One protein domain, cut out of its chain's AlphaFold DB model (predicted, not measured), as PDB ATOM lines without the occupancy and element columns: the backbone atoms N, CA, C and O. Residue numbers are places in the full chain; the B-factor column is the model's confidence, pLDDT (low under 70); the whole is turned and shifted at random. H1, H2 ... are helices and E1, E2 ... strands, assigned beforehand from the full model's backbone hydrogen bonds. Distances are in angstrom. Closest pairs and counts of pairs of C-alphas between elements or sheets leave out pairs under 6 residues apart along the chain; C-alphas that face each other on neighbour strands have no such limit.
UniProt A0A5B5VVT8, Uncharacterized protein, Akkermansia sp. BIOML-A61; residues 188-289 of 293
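What this domain is: This is residues 188 to 289 of the 293 residues of an uncharacterized protein of Akkermansia sp. BIOML-A61 (UniProt A0A5B5VVT8). A small twisted sheet of four strands, E1, E2, E4 and E3, has the long helix H1 slantwise over one face, and H1 runs on past the sheet to the opposite end of the domain, where H2 and H3 sit away from the sheet. The loop of residues 239 to 246 sticks out at that end, and the short H4 packs on H1 beside the sheet. The printed part has 102 residues, with four named helices and four named strands in the order E1, H1, H2, H3, E2, E3, E4, H4; the sheet is mixed and the class is mixed, helices and strands. The whole is only just loose, close to compact, with a radius of gyration of the C-alphas of 15.4 A and spans of 40 by 31 by 24 A.

Where its parts are: E1 is residues 188 to 190, its C-alpha 188 at (-19.272, -19.159, 29.398). H1, residues 206 to 223, is 25.7 A long, from C-alpha 206 at (-24.024, -32.012, 23.948). H2 is residues 226 to 234, 12.1 A, and H3 is residues 249 to 257, 12.2 A. E2, residues 261 to 266, is 16.5 A long; E3 is residues 272 to 275 and E4 residues 278 to 281. H4, residues 283 to 287, ends with C-alpha 287 at (-35.267, -28.713, 27.362).

How they stand to each other: The sheet runs E1, E2, E4, E3. E1 and E2 are parallel at 26 degrees, with N 264 and O 189 within hydrogen-bond range at 2.9 A. E2 and E4 are parallel at 39 degrees, with N 279 and O 263 at 2.9 A. E3 and E4 form an antiparallel hairpin, with N 280 and O 273 at 2.7 A. E1, H1, H2, H3 and E2 make a strand-helix-strand unit, two parallel neighbour strands with helices between. H1 and the sheet form two layers, with H1 over E2 at a height of 9.6 A; the closest C-alphas of H1 and E2 are those of Ala 212 and Phe 264, 6.6 A. With residues 208 to 212 alone H1 touches H4, closest at the C-alphas of Glu 211 and Tyr 286, 5.8 A; H4 only grazes the sheet. H2 and H3, a helical hairpin, only just touch, with 3 pairs of C-alphas within 8 A, closest at Tyr 233 and Lys 249, 6.6 A. In H1, H2, H3 and H4 every O i to N i+4 pair is within hydrogen-bond range.

The domain as a whole: The two C-alphas farthest apart are those of Thr 196 and Glu 234, 43.6 A. The printed part has no cut. The links E1 to H1 and H2 to H3 are long. The mean pLDDT of the printed part is 93.9, and no printed residue is under 70.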
ATOM      1  N   ILE A 188     -18.416 -17.974  29.399       98.69
ATOM      2  CA  ILE A 188     -19.272 -19.159  29.398       98.69
ATOM      3  C   ILE A 188     -18.412 -20.399  29.207       98.69
ATOM      4  O   ILE A 188     -17.593 -20.457  28.290       98.69
ATOM      5  N   SER A 189     -18.619 -21.391  30.069       98.38
ATOM      6  CA  SER A 189     -17.992 -22.710  29.987       98.38
ATOM      7  C   SER A 189     -18.946 -23.805  30.467       98.38
ATOM      8  O   SER A 189     -20.009 -23.519  31.027       98.38
ATOM      9  N   PHE A 190     -18.567 -25.066  30.268       98.00
ATOM     10  CA  PHE A 190     -19.373 -26.225  30.647       98.00
ATOM     11  C   PHE A 190     -18.626 -27.054  31.693       98.00
ATOM     12  O   PHE A 190     -17.473 -27.436  31.508       98.00
ATOM     13  N   GLY A 191     -19.262 -27.296  32.835       94.44
ATOM     14  CA  GLY A 191     -18.641 -27.947  33.977       94.44
ATOM     15  C   GLY A 191     -18.781 -29.463  33.932       94.44
ATOM     16  O   GLY A 191     -19.887 -29.992  33.823       94.44
ATOM     17  N   ARG A 192     -17.664 -30.176  34.126       91.62
ATOM     18  CA  ARG A 192     -17.667 -31.643  34.244       91.62
ATOM     19  C   ARG A 192     -18.380 -32.150  35.499       91.62
ATOM     20  O   ARG A 192     -18.784 -33.300  35.463       91.62
ATOM     21  N   TYR A 193     -18.440 -31.344  36.573       89.31
ATOM     22  CA  TYR A 193     -18.969 -31.582  37.940       89.31
ATOM     23  C   TYR A 193     -19.052 -33.041  38.444       89.31
ATOM     24  O   TYR A 193     -19.643 -33.902  37.814       89.31
ATOM     25  N   SER A 194     -18.486 -33.347  39.617       78.56
ATOM     26  CA  SER A 194     -18.343 -34.734  40.104       78.56
ATOM     27  C   SER A 194     -19.668 -35.495  40.239       78.56
ATOM     28  O   SER A 194     -20.562 -35.055  40.951       78.56
ATOM     29  N   ASP A 195     -19.736 -36.686  39.647       77.06
ATOM     30  CA  ASP A 195     -20.863 -37.624  39.771       77.06
ATOM     31  C   ASP A 195     -20.979 -38.244  41.174       77.06
ATOM     32  O   ASP A 195     -22.016 -38.802  41.528       77.06
ATOM     33  N   THR A 196     -19.941 -38.101  42.003       81.50
ATOM     34  CA  THR A 196     -19.958 -38.492  43.421       81.50
ATOM     35  C   THR A 196     -20.709 -37.516  44.327       81.50
ATOM     36  O   THR A 196     -20.928 -37.823  45.496       81.50
ATOM     37  N   GLN A 197     -21.086 -36.335  43.827       84.50
ATOM     38  CA  GLN A 197     -21.946 -35.400  44.551       84.50
ATOM     39  C   GLN A 197     -23.388 -35.571  44.075       84.50
ATOM     40  O   GLN A 197     -23.669 -35.398  42.892       84.50
ATOM     41  N   ASP A 198     -24.322 -35.813  44.998       87.56
ATOM     42  CA  ASP A 198     -25.737 -36.059  44.668       87.56
ATOM     43  C   ASP A 198     -26.387 -34.934  43.852       87.56
ATOM     44  O   ASP A 198     -27.311 -35.172  43.077       87.56
ATOM     45  N   SER A 199     -25.896 -33.701  44.004       90.38
ATOM     46  CA  SER A 199     -26.379 -32.539  43.254       90.38
ATOM     47  C   SER A 199     -25.888 -32.483  41.804       90.38
ATOM     48  O   SER A 199     -26.396 -31.652  41.062       90.38
ATOM     49  N   TRP A 200     -24.941 -33.331  41.399       92.62
ATOM     50  CA  TRP A 200     -24.272 -33.339  40.088       92.62
ATOM     51  C   TRP A 200     -24.180 -34.754  39.500       92.62
ATOM     52  O   TRP A 200     -23.240 -35.097  38.781       92.62
ATOM     53  N   LYS A 201     -25.161 -35.599  39.829       90.06
ATOM     54  CA  LYS A 201     -25.156 -37.034  39.520       90.06
ATOM     55  C   LYS A 201     -25.047 -37.334  38.022       90.06
ATOM     56  O   LYS A 201     -24.534 -38.386  37.644       90.06
ATOM     57  N   TYR A 202     -25.521 -36.427  37.168       90.94
ATOM     58  CA  TYR A 202     -25.474 -36.571  35.717       90.94
ATOM     59  C   TYR A 202     -24.588 -35.510  35.071       90.94
ATOM     60  O   TYR A 202     -24.522 -34.360  35.502       90.94
ATOM     61  N   LYS A 203     -23.921 -35.905  33.986       92.56
ATOM     62  CA  LYS A 203     -23.136 -34.998  33.149       92.56
ATOM     63  C   LYS A 203     -24.043 -34.260  32.175       92.56
ATOM     64  O   LYS A 203     -25.069 -34.787  31.742       92.56
ATOM     65  N   MET A 204     -23.636 -33.054  31.784       94.88
ATOM     66  CA  MET A 204     -24.251 -32.408  30.627       94.88
ATOM     67  C   MET A 204     -24.053 -33.275  29.377       94.88
ATOM     68  O   MET A 204     -22.996 -33.876  29.200       94.88
ATOM     69  N   LYS A 205     -25.076 -33.327  28.526       94.94
ATOM     70  CA  LYS A 205     -24.991 -33.856  27.163       94.94
ATOM     71  C   LYS A 205     -24.665 -32.702  26.213       94.94
ATOM     72  O   LYS A 205     -24.882 -31.540  26.566       94.94
ATOM     73  N   ALA A 206     -24.246 -33.013  24.990       95.75
ATOM     74  CA  ALA A 206     -24.024 -32.012  23.948       95.75
ATOM     75  C   ALA A 206     -25.262 -31.112  23.732       95.75
ATOM     76  O   ALA A 206     -25.145 -29.888  23.697       95.75
ATOM     77  N   SER A 207     -26.469 -31.688  23.735       95.19
ATOM     78  CA  SER A 207     -27.727 -30.926  23.697       95.19
ATOM     79  C   SER A 207     -27.836 -29.881  24.814       95.19
ATOM     80  O   SER A 207     -28.130 -28.724  24.533       95.19
ATOM     81  N   HIS A 208     -27.506 -30.234  26.062       96.75
ATOM     82  CA  HIS A 208     -27.512 -29.283  27.181       96.75
ATOM     83  C   HIS A 208     -26.513 -28.144  26.960       96.75
ATOM     84  O   HIS A 208     -26.788 -27.007  27.328       96.75
ATOM     85  N   THR A 209     -25.352 -28.425  26.360       97.50
ATOM     86  CA  THR A 209     -24.356 -27.382  26.071       97.50
ATOM     87  C   THR A 209     -24.831 -26.419  24.980       97.50
ATOM     88  O   THR A 209     -24.648 -25.212  25.127       97.50
ATOM     89  N   ARG A 210     -25.522 -26.906  23.937       97.31
ATOM     90  CA  ARG A 210     -26.141 -26.049  22.908       97.31
ATOM     91  C   ARG A 210     -27.221 -25.146  23.509       97.31
ATOM     92  O   ARG A 210     -27.227 -23.944  23.242       97.31
ATOM     93  N   GLU A 211     -28.061 -25.690  24.388       97.12
ATOM     94  CA  GLU A 211     -29.080 -24.907  25.102       97.12
ATOM     95  C   GLU A 211     -28.465 -23.904  26.080       97.12
ATOM     96  O   GLU A 211     -28.895 -22.755  26.149       97.12
ATOM     97  N   ALA A 212     -27.391 -24.275  26.777       97.69
ATOM     98  CA  ALA A 212     -26.641 -23.350  27.620       97.69
ATOM     99  C   ALA A 212     -26.114 -22.137  26.828       97.69
ATOM    100  O   ALA A 212     -26.178 -21.015  27.330       97.69
ATOM    101  N   VAL A 213     -25.657 -22.322  25.581       98.44
ATOM    102  CA  VAL A 213     -25.278 -21.200  24.700       98.44
ATOM    103  C   VAL A 213     -26.481 -20.299  24.409       98.44
ATOM    104  O   VAL A 213     -26.368 -19.077  24.538       98.44
ATOM    105  N   ALA A 214     -27.634 -20.875  24.056       97.19
ATOM    106  CA  ALA A 214     -28.857 -20.118  23.785       97.19
ATOM    107  C   ALA A 214     -29.318 -19.312  25.013       97.19
ATOM    108  O   ALA A 214     -29.536 -18.100  24.923       97.19
ATOM    109  N   ILE A 215     -29.388 -19.965  26.176       97.44
ATOM    110  CA  ILE A 215     -29.750 -19.361  27.462       97.44
ATOM    111  C   ILE A 215     -28.776 -18.233  27.816       97.44
ATOM    112  O   ILE A 215     -29.215 -17.123  28.127       97.44
ATOM    113  N   ALA A 216     -27.465 -18.473  27.719       98.25
ATOM    114  CA  ALA A 216     -26.446 -17.481  28.047       98.25
ATOM    115  C   ALA A 216     -26.561 -16.222  27.180       98.25
ATOM    116  O   ALA A 216     -26.537 -15.110  27.712       98.25
ATOM    117  N   LEU A 217     -26.730 -16.377  25.862       98.31
ATOM    118  CA  LEU A 217     -26.898 -15.249  24.943       98.31
ATOM    119  C   LEU A 217     -28.193 -14.478  25.204       98.31
ATOM    120  O   LEU A 217     -28.172 -13.247  25.258       98.31
ATOM    121  N   ASN A 218     -29.307 -15.184  25.411       97.00
ATOM    122  CA  ASN A 218     -30.600 -14.565  25.694       97.00
ATOM    123  C   ASN A 218     -30.575 -13.781  27.009       97.00
ATOM    124  O   ASN A 218     -30.991 -12.619  27.048       97.00
ATOM    125  N   MET A 219     -30.037 -14.382  28.076       97.31
ATOM    126  CA  MET A 219     -29.846 -13.709  29.359       97.31
ATOM    127  C   MET A 219     -28.949 -12.485  29.190       97.31
ATOM    128  O   MET A 219     -29.336 -11.385  29.577       97.31
ATOM    129  N   ALA A 220     -27.777 -12.644  28.575       98.31
ATOM    130  CA  ALA A 220     -26.828 -11.556  28.390       98.31
ATOM    131  C   ALA A 220     -27.436 -10.382  27.609       98.31
ATOM    132  O   ALA A 220     -27.278  -9.231  28.017       98.31
ATOM    133  N   TYR A 221     -28.189 -10.655  26.542       98.12
ATOM    134  CA  TYR A 221     -28.926  -9.638  25.792       98.12
ATOM    135  C   TYR A 221     -29.985  -8.940  26.657       98.12
ATOM    136  O   TYR A 221     -30.025  -7.709  26.713       98.12
ATOM    137  N   MET A 222     -30.798  -9.707  27.391       98.00
ATOM    138  CA  MET A 222     -31.819  -9.167  28.290       98.00
ATOM    139  C   MET A 222     -31.206  -8.247  29.353       98.00
ATOM    140  O   MET A 222     -31.626  -7.095  29.470       98.00
ATOM    141  N   PHE A 223     -30.193  -8.713  30.088       98.12
ATOM    142  CA  PHE A 223     -29.516  -7.939  31.135       98.12
ATOM    143  C   PHE A 223     -28.772  -6.714  30.589       98.12
ATOM    144  O   PHE A 223     -28.599  -5.722  31.296       98.12
ATOM    145  N   SER A 224     -28.388  -6.745  29.312       98.25
ATOM    146  CA  SER A 224     -27.777  -5.609  28.618       98.25
ATOM    147  C   SER A 224     -28.787  -4.557  28.157       98.25
ATOM    148  O   SER A 224     -28.374  -3.479  27.727       98.25
ATOM    149  N   SER A 225     -30.092  -4.817  28.243       97.69
ATOM    150  CA  SER A 225     -31.123  -3.917  27.722       97.69
ATOM    151  C   SER A 225     -31.467  -2.765  28.676       97.69
ATOM    152  O   SER A 225     -31.475  -2.914  29.900       97.69
ATOM    153  N   GLU A 226     -31.850  -1.612  28.116       97.50
ATOM    154  CA  GLU A 226     -32.424  -0.520  28.920       97.50
ATOM    155  C   GLU A 226     -33.771  -0.913  29.546       97.50
ATOM    156  O   GLU A 226     -34.123  -0.407  30.611       97.50
ATOM    157  N   ARG A 227     -34.499  -1.865  28.940       97.62
ATOM    158  CA  ARG A 227     -35.730  -2.427  29.513       97.62
ATOM    159  C   ARG A 227     -35.452  -3.118  30.846       97.62
ATOM    160  O   ARG A 227     -36.168  -2.857  31.807       97.62
ATOM    161  N   PHE A 228     -34.417  -3.955  30.919       97.56
ATOM    162  CA  PHE A 228     -34.025  -4.603  32.172       97.56
ATOM    163  C   PHE A 228     -33.595  -3.576  33.219       97.56
ATOM    164  O   PHE A 228     -34.076  -3.614  34.346       97.56
ATOM    165  N   LYS A 229     -32.737  -2.624  32.837       97.94
ATOM    166  CA  LYS A 229     -32.297  -1.547  33.731       97.94
ATOM    167  C   LYS A 229     -33.482  -0.769  34.310       97.94
ATOM    168  O   LYS A 229     -33.539  -0.570  35.517       97.94
ATOM    169  N   THR A 230     -34.430  -0.366  33.467       98.25
ATOM    170  CA  THR A 230     -35.636   0.362  33.889       98.25
ATOM    171  C   THR A 230     -36.468  -0.481  34.852       98.25
ATOM    172  O   THR A 230     -36.737  -0.037  35.964       98.25
ATOM    173  N   ALA A 231     -36.764  -1.733  34.483       97.38
ATOM    174  CA  ALA A 231     -37.512  -2.653  35.334       97.38
ATOM    175  C   ALA A 231     -36.830  -2.876  36.694       97.38
ATOM    176  O   ALA A 231     -37.503  -2.890  37.718       97.38
ATOM    177  N   LEU A 232     -35.498  -2.996  36.727       96.88
ATOM    178  CA  LEU A 232     -34.734  -3.127  37.968       96.88
ATOM    179  C   LEU A 232     -34.939  -1.908  38.878       96.88
ATOM    180  O   LEU A 232     -35.235  -2.078  40.062       96.88
ATOM    181  N   TYR A 233     -34.796  -0.690  38.348       96.88
ATOM    182  CA  TYR A 233     -34.954   0.536  39.135       96.88
ATOM    183  C   TYR A 233     -36.395   0.751  39.614       96.88
ATOM    184  O   TYR A 233     -36.577   1.107  40.777       96.88
ATOM    185  N   GLU A 234     -37.388   0.462  38.772       96.62
ATOM    186  CA  GLU A 234     -38.816   0.633  39.078       96.62
ATOM    187  C   GLU A 234     -39.394  -0.445  40.003       96.62
ATOM    188  O   GLU A 234     -40.391  -0.197  40.680       96.62
ATOM    189  N   PHE A 235     -38.790  -1.637  40.058       94.25
ATOM    190  CA  PHE A 235     -39.243  -2.696  40.960       94.25
ATOM    191  C   PHE A 235     -39.179  -2.238  42.426       94.25
ATOM    192  O   PHE A 235     -38.421  -1.333  42.767       94.25
ATOM    193  N   GLY A 236     -39.934  -2.863  43.329       89.62
ATOM    194  CA  GLY A 236     -39.865  -2.547  44.761       89.62
ATOM    195  C   GLY A 236     -38.453  -2.706  45.365       89.62
ATOM    196  O   GLY A 236     -37.502  -3.089  44.668       89.62
ATOM    197  N   PRO A 237     -38.283  -2.416  46.666       91.06
ATOM    198  CA  PRO A 237     -37.016  -2.663  47.343       91.06
ATOM    199  C   PRO A 237     -36.626  -4.140  47.200       91.06
ATOM    200  O   PRO A 237     -37.426  -5.046  47.451       91.06
ATOM    201  N   LEU A 238     -35.391  -4.373  46.757       93.81
ATOM    202  CA  LEU A 238     -34.784  -5.698  46.729       93.81
ATOM    203  C   LEU A 238     -34.011  -5.870  48.026       93.81
ATOM    204  O   LEU A 238     -33.235  -4.989  48.381       93.81
ATOM    205  N   HIS A 239     -34.197  -6.994  48.706       93.88
ATOM    206  CA  HIS A 239     -33.507  -7.276  49.959       93.88
ATOM    207  C   HIS A 239     -32.538  -8.443  49.772       93.88
ATOM    208  O   HIS A 239     -32.878  -9.424  49.112       93.88
ATOM    209  N   SER A 240     -31.337  -8.348  50.342       88.06
ATOM    210  CA  SER A 240     -30.305  -9.385  50.197       88.06
ATOM    211  C   SER A 240     -30.596 -10.647  51.003       88.06
ATOM    212  O   SER A 240     -30.087 -11.717  50.679       88.06
ATOM    213  N   ASN A 241     -31.363 -10.519  52.084       88.19
ATOM    214  CA  ASN A 241     -31.667 -11.591  53.021       88.19
ATOM    215  C   ASN A 241     -32.939 -11.271  53.838       88.19
ATOM    216  O   ASN A 241     -33.585 -10.238  53.650       88.19
ATOM    217  N   ASN A 242     -33.283 -12.159  54.777       90.94
ATOM    218  CA  ASN A 242     -34.458 -12.016  55.645       90.94
ATOM    219  C   ASN A 242     -34.376 -10.836  56.631       90.94
ATOM    220  O   ASN A 242     -35.411 -10.435  57.161       90.94
ATOM    221  N   ASP A 243     -33.196 -10.242  56.824       92.69
ATOM    222  CA  ASP A 243     -33.014  -9.054  57.671       92.69
ATOM    223  C   ASP A 243     -33.482  -7.765  56.979       92.69
ATOM    224  O   ASP A 243     -33.398  -6.683  57.556       92.69
ATOM    225  N   LYS A 244     -33.989  -7.868  55.740       90.94
ATOM    226  CA  LYS A 244     -34.462  -6.742  54.924       90.94
ATOM    227  C   LYS A 244     -33.380  -5.686  54.675       90.94
ATOM    228  O   LYS A 244     -33.685  -4.507  54.525       90.94
ATOM    229  N   ALA A 245     -32.119  -6.101  54.589       93.94
ATOM    230  CA  ALA A 245     -31.063  -5.225  54.102       93.94
ATOM    231  C   ALA A 245     -31.301  -4.927  52.612       93.94
ATOM    232  O   ALA A 245     -31.276  -5.840  51.783       93.94
ATOM    233  N   GLU A 246     -31.595  -3.668  52.283       95.38
ATOM    234  CA  GLU A 246     -31.855  -3.239  50.908       95.38
ATOM    235  C   GLU A 246     -30.592  -3.319  50.037       95.38
ATOM    236  O   GLU A 246     -29.485  -2.979  50.458       95.38
ATOM    237  N   ILE A 247     -30.766  -3.764  48.795       96.12
ATOM    238  CA  ILE A 247     -29.708  -3.877  47.794       96.12
ATOM    239  C   ILE A 247     -29.587  -2.562  47.025       96.12
ATOM    240  O   ILE A 247     -30.561  -2.074  46.448       96.12
ATOM    241  N   ASP A 248     -28.360  -2.053  46.902       96.56
ATOM    242  CA  ASP A 248     -28.042  -1.011  45.928       96.56
ATOM    243  C   ASP A 248     -28.195  -1.565  44.502       96.56
ATOM    244  O   ASP A 248     -27.375  -2.339  44.000       96.56
ATOM    245  N   LYS A 249     -29.267  -1.140  43.831       96.94
ATOM    246  CA  LYS A 249     -29.601  -1.552  42.465       96.94
ATOM    247  C   LYS A 249     -28.573  -1.102  41.427       96.94
ATOM    248  O   LYS A 249     -28.399  -1.785  40.420       96.94
ATOM    249  N   THR A 250     -27.881   0.012  41.658       97.00
ATOM    250  CA  THR A 250     -26.824   0.493  40.760       97.00
ATOM    251  C   THR A 250     -25.606  -0.414  40.855       97.00
ATOM    252  O   THR A 250     -25.091  -0.862  39.828       97.00
ATOM    253  N   ALA A 251     -25.194  -0.756  42.079       97.19
ATOM    254  CA  ALA A 251     -24.138  -1.737  42.302       97.19
ATOM    255  C   ALA A 251     -24.532  -3.118  41.752       97.19
ATOM    256  O   ALA A 251     -23.728  -3.768  41.086       97.19
ATOM    257  N   LEU A 252     -25.786  -3.544  41.948       96.56
ATOM    258  CA  LEU A 252     -26.300  -4.797  41.398       96.56
ATOM    259  C   LEU A 252     -26.231  -4.820  39.868       96.56
ATOM    260  O   LEU A 252     -25.724  -5.787  39.308       96.56
ATOM    261  N   LEU A 253     -26.680  -3.765  39.184       97.69
ATOM    262  CA  LEU A 253     -26.591  -3.682  37.725       97.69
ATOM    263  C   LEU A 253     -25.134  -3.752  37.248       97.69
ATOM    264  O   LEU A 253     -24.834  -4.468  36.292       97.69
ATOM    265  N   ALA A 254     -24.221  -3.052  37.926       98.00
ATOM    266  CA  ALA A 254     -22.800  -3.108  37.604       98.00
ATOM    267  C   ALA A 254     -22.238  -4.529  37.780       98.00
ATOM    268  O   ALA A 254     -21.502  -5.007  36.914       98.00
ATOM    269  N   ASN A 255     -22.630  -5.224  38.850       96.25
ATOM    270  CA  ASN A 255     -22.234  -6.605  39.126       96.25
ATOM    271  C   ASN A 255     -22.808  -7.588  38.104       96.25
ATOM    272  O   ASN A 255     -22.095  -8.478  37.657       96.25
ATOM    273  N   VAL A 256     -24.066  -7.408  37.693       96.19
ATOM    274  CA  VAL A 256     -24.697  -8.214  36.641       96.19
ATOM    275  C   VAL A 256     -23.930  -8.049  35.334       96.19
ATOM    276  O   VAL A 256     -23.521  -9.043  34.752       96.19
ATOM    277  N   LEU A 257     -23.649  -6.821  34.889       98.06
ATOM    278  CA  LEU A 257     -22.938  -6.589  33.625       98.06
ATOM    279  C   LEU A 257     -21.485  -7.096  33.650       98.06
ATOM    280  O   LEU A 257     -20.976  -7.559  32.630       98.06
ATOM    281  N   ASN A 258     -20.819  -7.037  34.806       97.81
ATOM    282  CA  ASN A 258     -19.417  -7.439  34.964       97.81
ATOM    283  C   ASN A 258     -19.242  -8.801  35.656       97.81
ATOM    284  O   ASN A 258     -18.151  -9.097  36.148       97.81
ATOM    285  N   HIS A 259     -20.287  -9.635  35.713       97.56
ATOM    286  CA  HIS A 259     -20.180 -10.962  36.313       97.56
ATOM    287  C   HIS A 259     -19.088 -11.779  35.610       97.56
ATOM    288  O   HIS A 259     -18.973 -11.746  34.385       97.56
ATOM    289  N   ARG A 260     -18.289 -12.526  36.386       96.88
ATOM    290  CA  ARG A 260     -17.100 -13.233  35.870       96.88
ATOM    291  C   ARG A 260     -17.438 -14.262  34.792       96.88
ATOM    292  O   ARG A 260     -16.643 -14.483  33.890       96.88
ATOM    293  N   GLY A 261     -18.603 -14.891  34.894       97.19
ATOM    294  CA  GLY A 261     -19.011 -15.925  33.956       97.19
ATOM    295  C   GLY A 261     -20.016 -16.904  34.531       97.19
ATOM    296  O   GLY A 261     -20.359 -16.811  35.709       97.19
ATOM    297  N   LEU A 262     -20.470 -17.827  33.690       98.25
ATOM    298  CA  LEU A 262     -21.369 -18.919  34.039       98.25
ATOM    299  C   LEU A 262     -20.754 -20.229  33.539       98.25
ATOM    300  O   LEU A 262     -20.556 -20.424  32.341       98.25
ATOM    301  N   THR A 263     -20.452 -21.121  34.474       98.25
ATOM    302  CA  THR A 263     -20.078 -22.506  34.211       98.25
ATOM    303  C   THR A 263     -21.333 -23.349  34.350       98.25
ATOM    304  O   THR A 263     -21.802 -23.602  35.462       98.25
ATOM    305  N   PHE A 264     -21.899 -23.730  33.209       97.94
ATOM    306  CA  PHE A 264     -23.143 -24.482  33.157       97.94
ATOM    307  C   PHE A 264     -22.940 -25.916  33.640       97.94
ATOM    308  O   PHE A 264     -21.875 -26.503  33.447       97.94
ATOM    309  N   GLY A 265     -23.965 -26.488  34.263       96.19
ATOM    310  CA  GLY A 265     -23.958 -27.883  34.691       96.19
ATOM    311  C   GLY A 265     -25.362 -28.479  34.765       96.19
ATOM    312  O   GLY A 265     -26.355 -27.749  34.758       96.19
ATOM    313  N   TYR A 266     -25.442 -29.806  34.861       94.50
ATOM    314  CA  TYR A 266     -26.696 -30.531  35.076       94.50
ATOM    315  C   TYR A 266     -26.835 -30.883  36.562       94.50
ATOM    316  O   TYR A 266     -26.111 -31.739  37.065       94.50
ATOM    317  N   THR A 267     -27.765 -30.221  37.263       93.81
ATOM    318  CA  THR A 267     -28.079 -30.536  38.663       93.81
ATOM    319  C   THR A 267     -29.286 -31.465  38.841       93.81
ATOM    320  O   THR A 267     -30.234 -31.427  38.062       93.81
ATOM    321  N   THR A 268     -29.251 -32.294  39.890       87.44
ATOM    322  CA  THR A 268     -30.244 -33.348  40.188       87.44
ATOM    323  C   THR A 268     -30.911 -33.239  41.562       87.44
ATOM    324  O   THR A 268     -31.850 -33.977  41.839       87.44
ATOM    325  N   GLY A 269     -30.441 -32.340  42.436       78.06
ATOM    326  CA  GLY A 269     -30.972 -32.164  43.800       78.06
ATOM    327  C   GLY A 269     -32.046 -31.075  43.940       78.06
ATOM    328  O   GLY A 269     -32.706 -30.985  44.971       78.06
ATOM    329  N   GLY A 270     -32.221 -30.244  42.913       84.75
ATOM    330  CA  GLY A 270     -33.178 -29.141  42.858       84.75
ATOM    331  C   GLY A 270     -33.239 -28.548  41.449       84.75
ATOM    332  O   GLY A 270     -32.550 -29.021  40.549       84.75
ATOM    333  N   MET A 271     -34.049 -27.503  41.246       89.81
ATOM    334  CA  MET A 271     -34.209 -26.881  39.919       89.81
ATOM    335  C   MET A 271     -32.965 -26.111  39.451       89.81
ATOM    336  O   MET A 271     -32.757 -25.931  38.252       89.81
ATOM    337  N   GLY A 272     -32.117 -25.683  40.386       91.62
ATOM    338  CA  GLY A 272     -30.862 -25.013  40.087       91.62
ATOM    339  C   GLY A 272     -29.913 -25.019  41.278       91.62
ATOM    340  O   GLY A 272     -30.339 -25.125  42.430       91.62
ATOM    341  N   LEU A 273     -28.622 -24.902  40.988       92.38
ATOM    342  CA  LEU A 273     -27.562 -24.792  41.982       92.38
ATOM    343  C   LEU A 273     -26.536 -23.774  41.496       92.38
ATOM    344  O   LEU A 273     -25.988 -23.915  40.407       92.38
ATOM    345  N   GLY A 274     -26.271 -22.741  42.290       90.94
ATOM    346  CA  GLY A 274     -25.423 -21.640  41.853       90.94
ATOM    347  C   GLY A 274     -24.580 -21.041  42.965       90.94
ATOM    348  O   GLY A 274     -24.876 -21.189  44.148       90.94
ATOM    349  N   GLY A 275     -23.509 -20.364  42.564       90.50
ATOM    350  CA  GLY A 275     -22.601 -19.667  43.471       90.50
ATOM    351  C   GLY A 275     -21.286 -19.322  42.785       90.50
ATOM    352  O   GLY A 275     -20.658 -20.174  42.154       90.50
ATOM    353  N   GLY A 276     -20.851 -18.065  42.889       94.56
ATOM    354  CA  GLY A 276     -19.715 -17.592  42.099       94.56
ATOM    355  C   GLY A 276     -20.011 -17.739  40.604       94.56
ATOM    356  O   GLY A 276     -20.970 -17.154  40.123       94.56
ATOM    357  N   THR A 277     -19.205 -18.513  39.874       96.56
ATOM    358  CA  THR A 277     -19.448 -18.810  38.450       96.56
ATOM    359  C   THR A 277     -20.259 -20.083  38.218       96.56
ATOM    360  O   THR A 277     -20.675 -20.318  37.093       96.56
ATOM    361  N   THR A 278     -20.504 -20.913  39.234       96.50
ATOM    362  CA  THR A 278     -21.295 -22.142  39.076       96.50
ATOM    363  C   THR A 278     -22.738 -21.806  38.719       96.50
ATOM    364  O   THR A 278     -23.376 -21.021  39.425       96.50
ATOM    365  N   PHE A 279     -23.249 -22.426  37.654       96.44
ATOM    366  CA  PHE A 279     -24.612 -22.247  37.159       96.44
ATOM    367  C   PHE A 279     -25.222 -23.597  36.744       96.44
ATOM    368  O   PHE A 279     -25.331 -23.947  35.572       96.44
ATOM    369  N   GLY A 280     -25.576 -24.407  37.737       95.31
ATOM    370  CA  GLY A 280     -26.263 -25.680  37.549       95.31
ATOM    371  C   GLY A 280     -27.755 -25.486  37.326       95.31
ATOM    372  O   GLY A 280     -28.402 -24.754  38.075       95.31
ATOM    373  N   MET A 281     -28.303 -26.192  36.342       95.06
ATOM    374  CA  MET A 281     -29.736 -26.222  36.051       95.06
ATOM    375  C   MET A 281     -30.213 -27.670  35.949       95.06
ATOM    376  O   MET A 281     -29.454 -28.555  35.545       95.06
ATOM    377  N   HIS A 282     -31.456 -27.924  36.345       94.25
ATOM    378  CA  HIS A 282     -32.091 -29.217  36.104       94.25
ATOM    379  C   HIS A 282     -32.363 -29.414  34.600       94.25
ATOM    380  O   HIS A 282     -32.554 -28.432  33.886       94.25
ATOM    381  N   GLU A 283     -32.414 -30.660  34.112       93.44
ATOM    382  CA  GLU A 283     -32.567 -30.986  32.674       93.44
ATOM    383  C   GLU A 283     -33.779 -30.302  32.029       93.44
ATOM    384  O   GLU A 283     -33.656 -29.710  30.961       93.44
ATOM    385  N   VAL A 284     -34.912 -30.264  32.732       91.88
ATOM    386  CA  VAL A 284     -36.132 -29.565  32.282       91.88
ATOM    387  C   VAL A 284     -35.899 -28.081  31.976       91.88
ATOM    388  O   VAL A 284     -36.499 -27.537  31.061       91.88
ATOM    389  N   CYS A 285     -34.973 -27.415  32.673       91.94
ATOM    390  CA  CYS A 285     -34.672 -26.010  32.399       91.94
ATOM    391  C   CYS A 285     -33.894 -25.829  31.090       91.94
ATOM    392  O   CYS A 285     -33.936 -24.748  30.507       91.94
ATOM    393  N   TYR A 286     -33.181 -26.862  30.630       92.69
ATOM    394  CA  TYR A 286     -32.540 -26.858  29.317       92.69
ATOM    395  C   TYR A 286     -33.525 -27.211  28.207       92.69
ATOM    396  O   TYR A 286     -33.405 -26.657  27.127       92.69
ATOM    397  N   LEU A 287     -34.487 -28.104  28.447       88.50
ATOM    398  CA  LEU A 287     -35.267 -28.713  27.362       88.50
ATOM    399  C   LEU A 287     -36.706 -28.195  27.235       88.50
ATOM    400  O   LEU A 287     -37.264 -28.265  26.149       88.50
ATOM    401  N   GLU A 288     -37.302 -27.658  28.302       85.06
ATOM    402  CA  GLU A 288     -38.740 -27.330  28.352       85.06
ATOM    403  C   GLU A 288     -39.013 -25.816  28.437       85.06
ATOM    404  O   GLU A 288     -40.110 -25.383  28.783       85.06
ATOM    405  N   HIS A 289     -38.007 -24.973  28.178       73.00
ATOM    406  CA  HIS A 289     -38.133 -23.517  28.340       73.00
ATOM    407  C   HIS A 289     -38.689 -22.792  27.103       73.00
ATOM    408  O   HIS A 289     -39.090 -21.629  27.207       73.00
TER     409      HIS A 289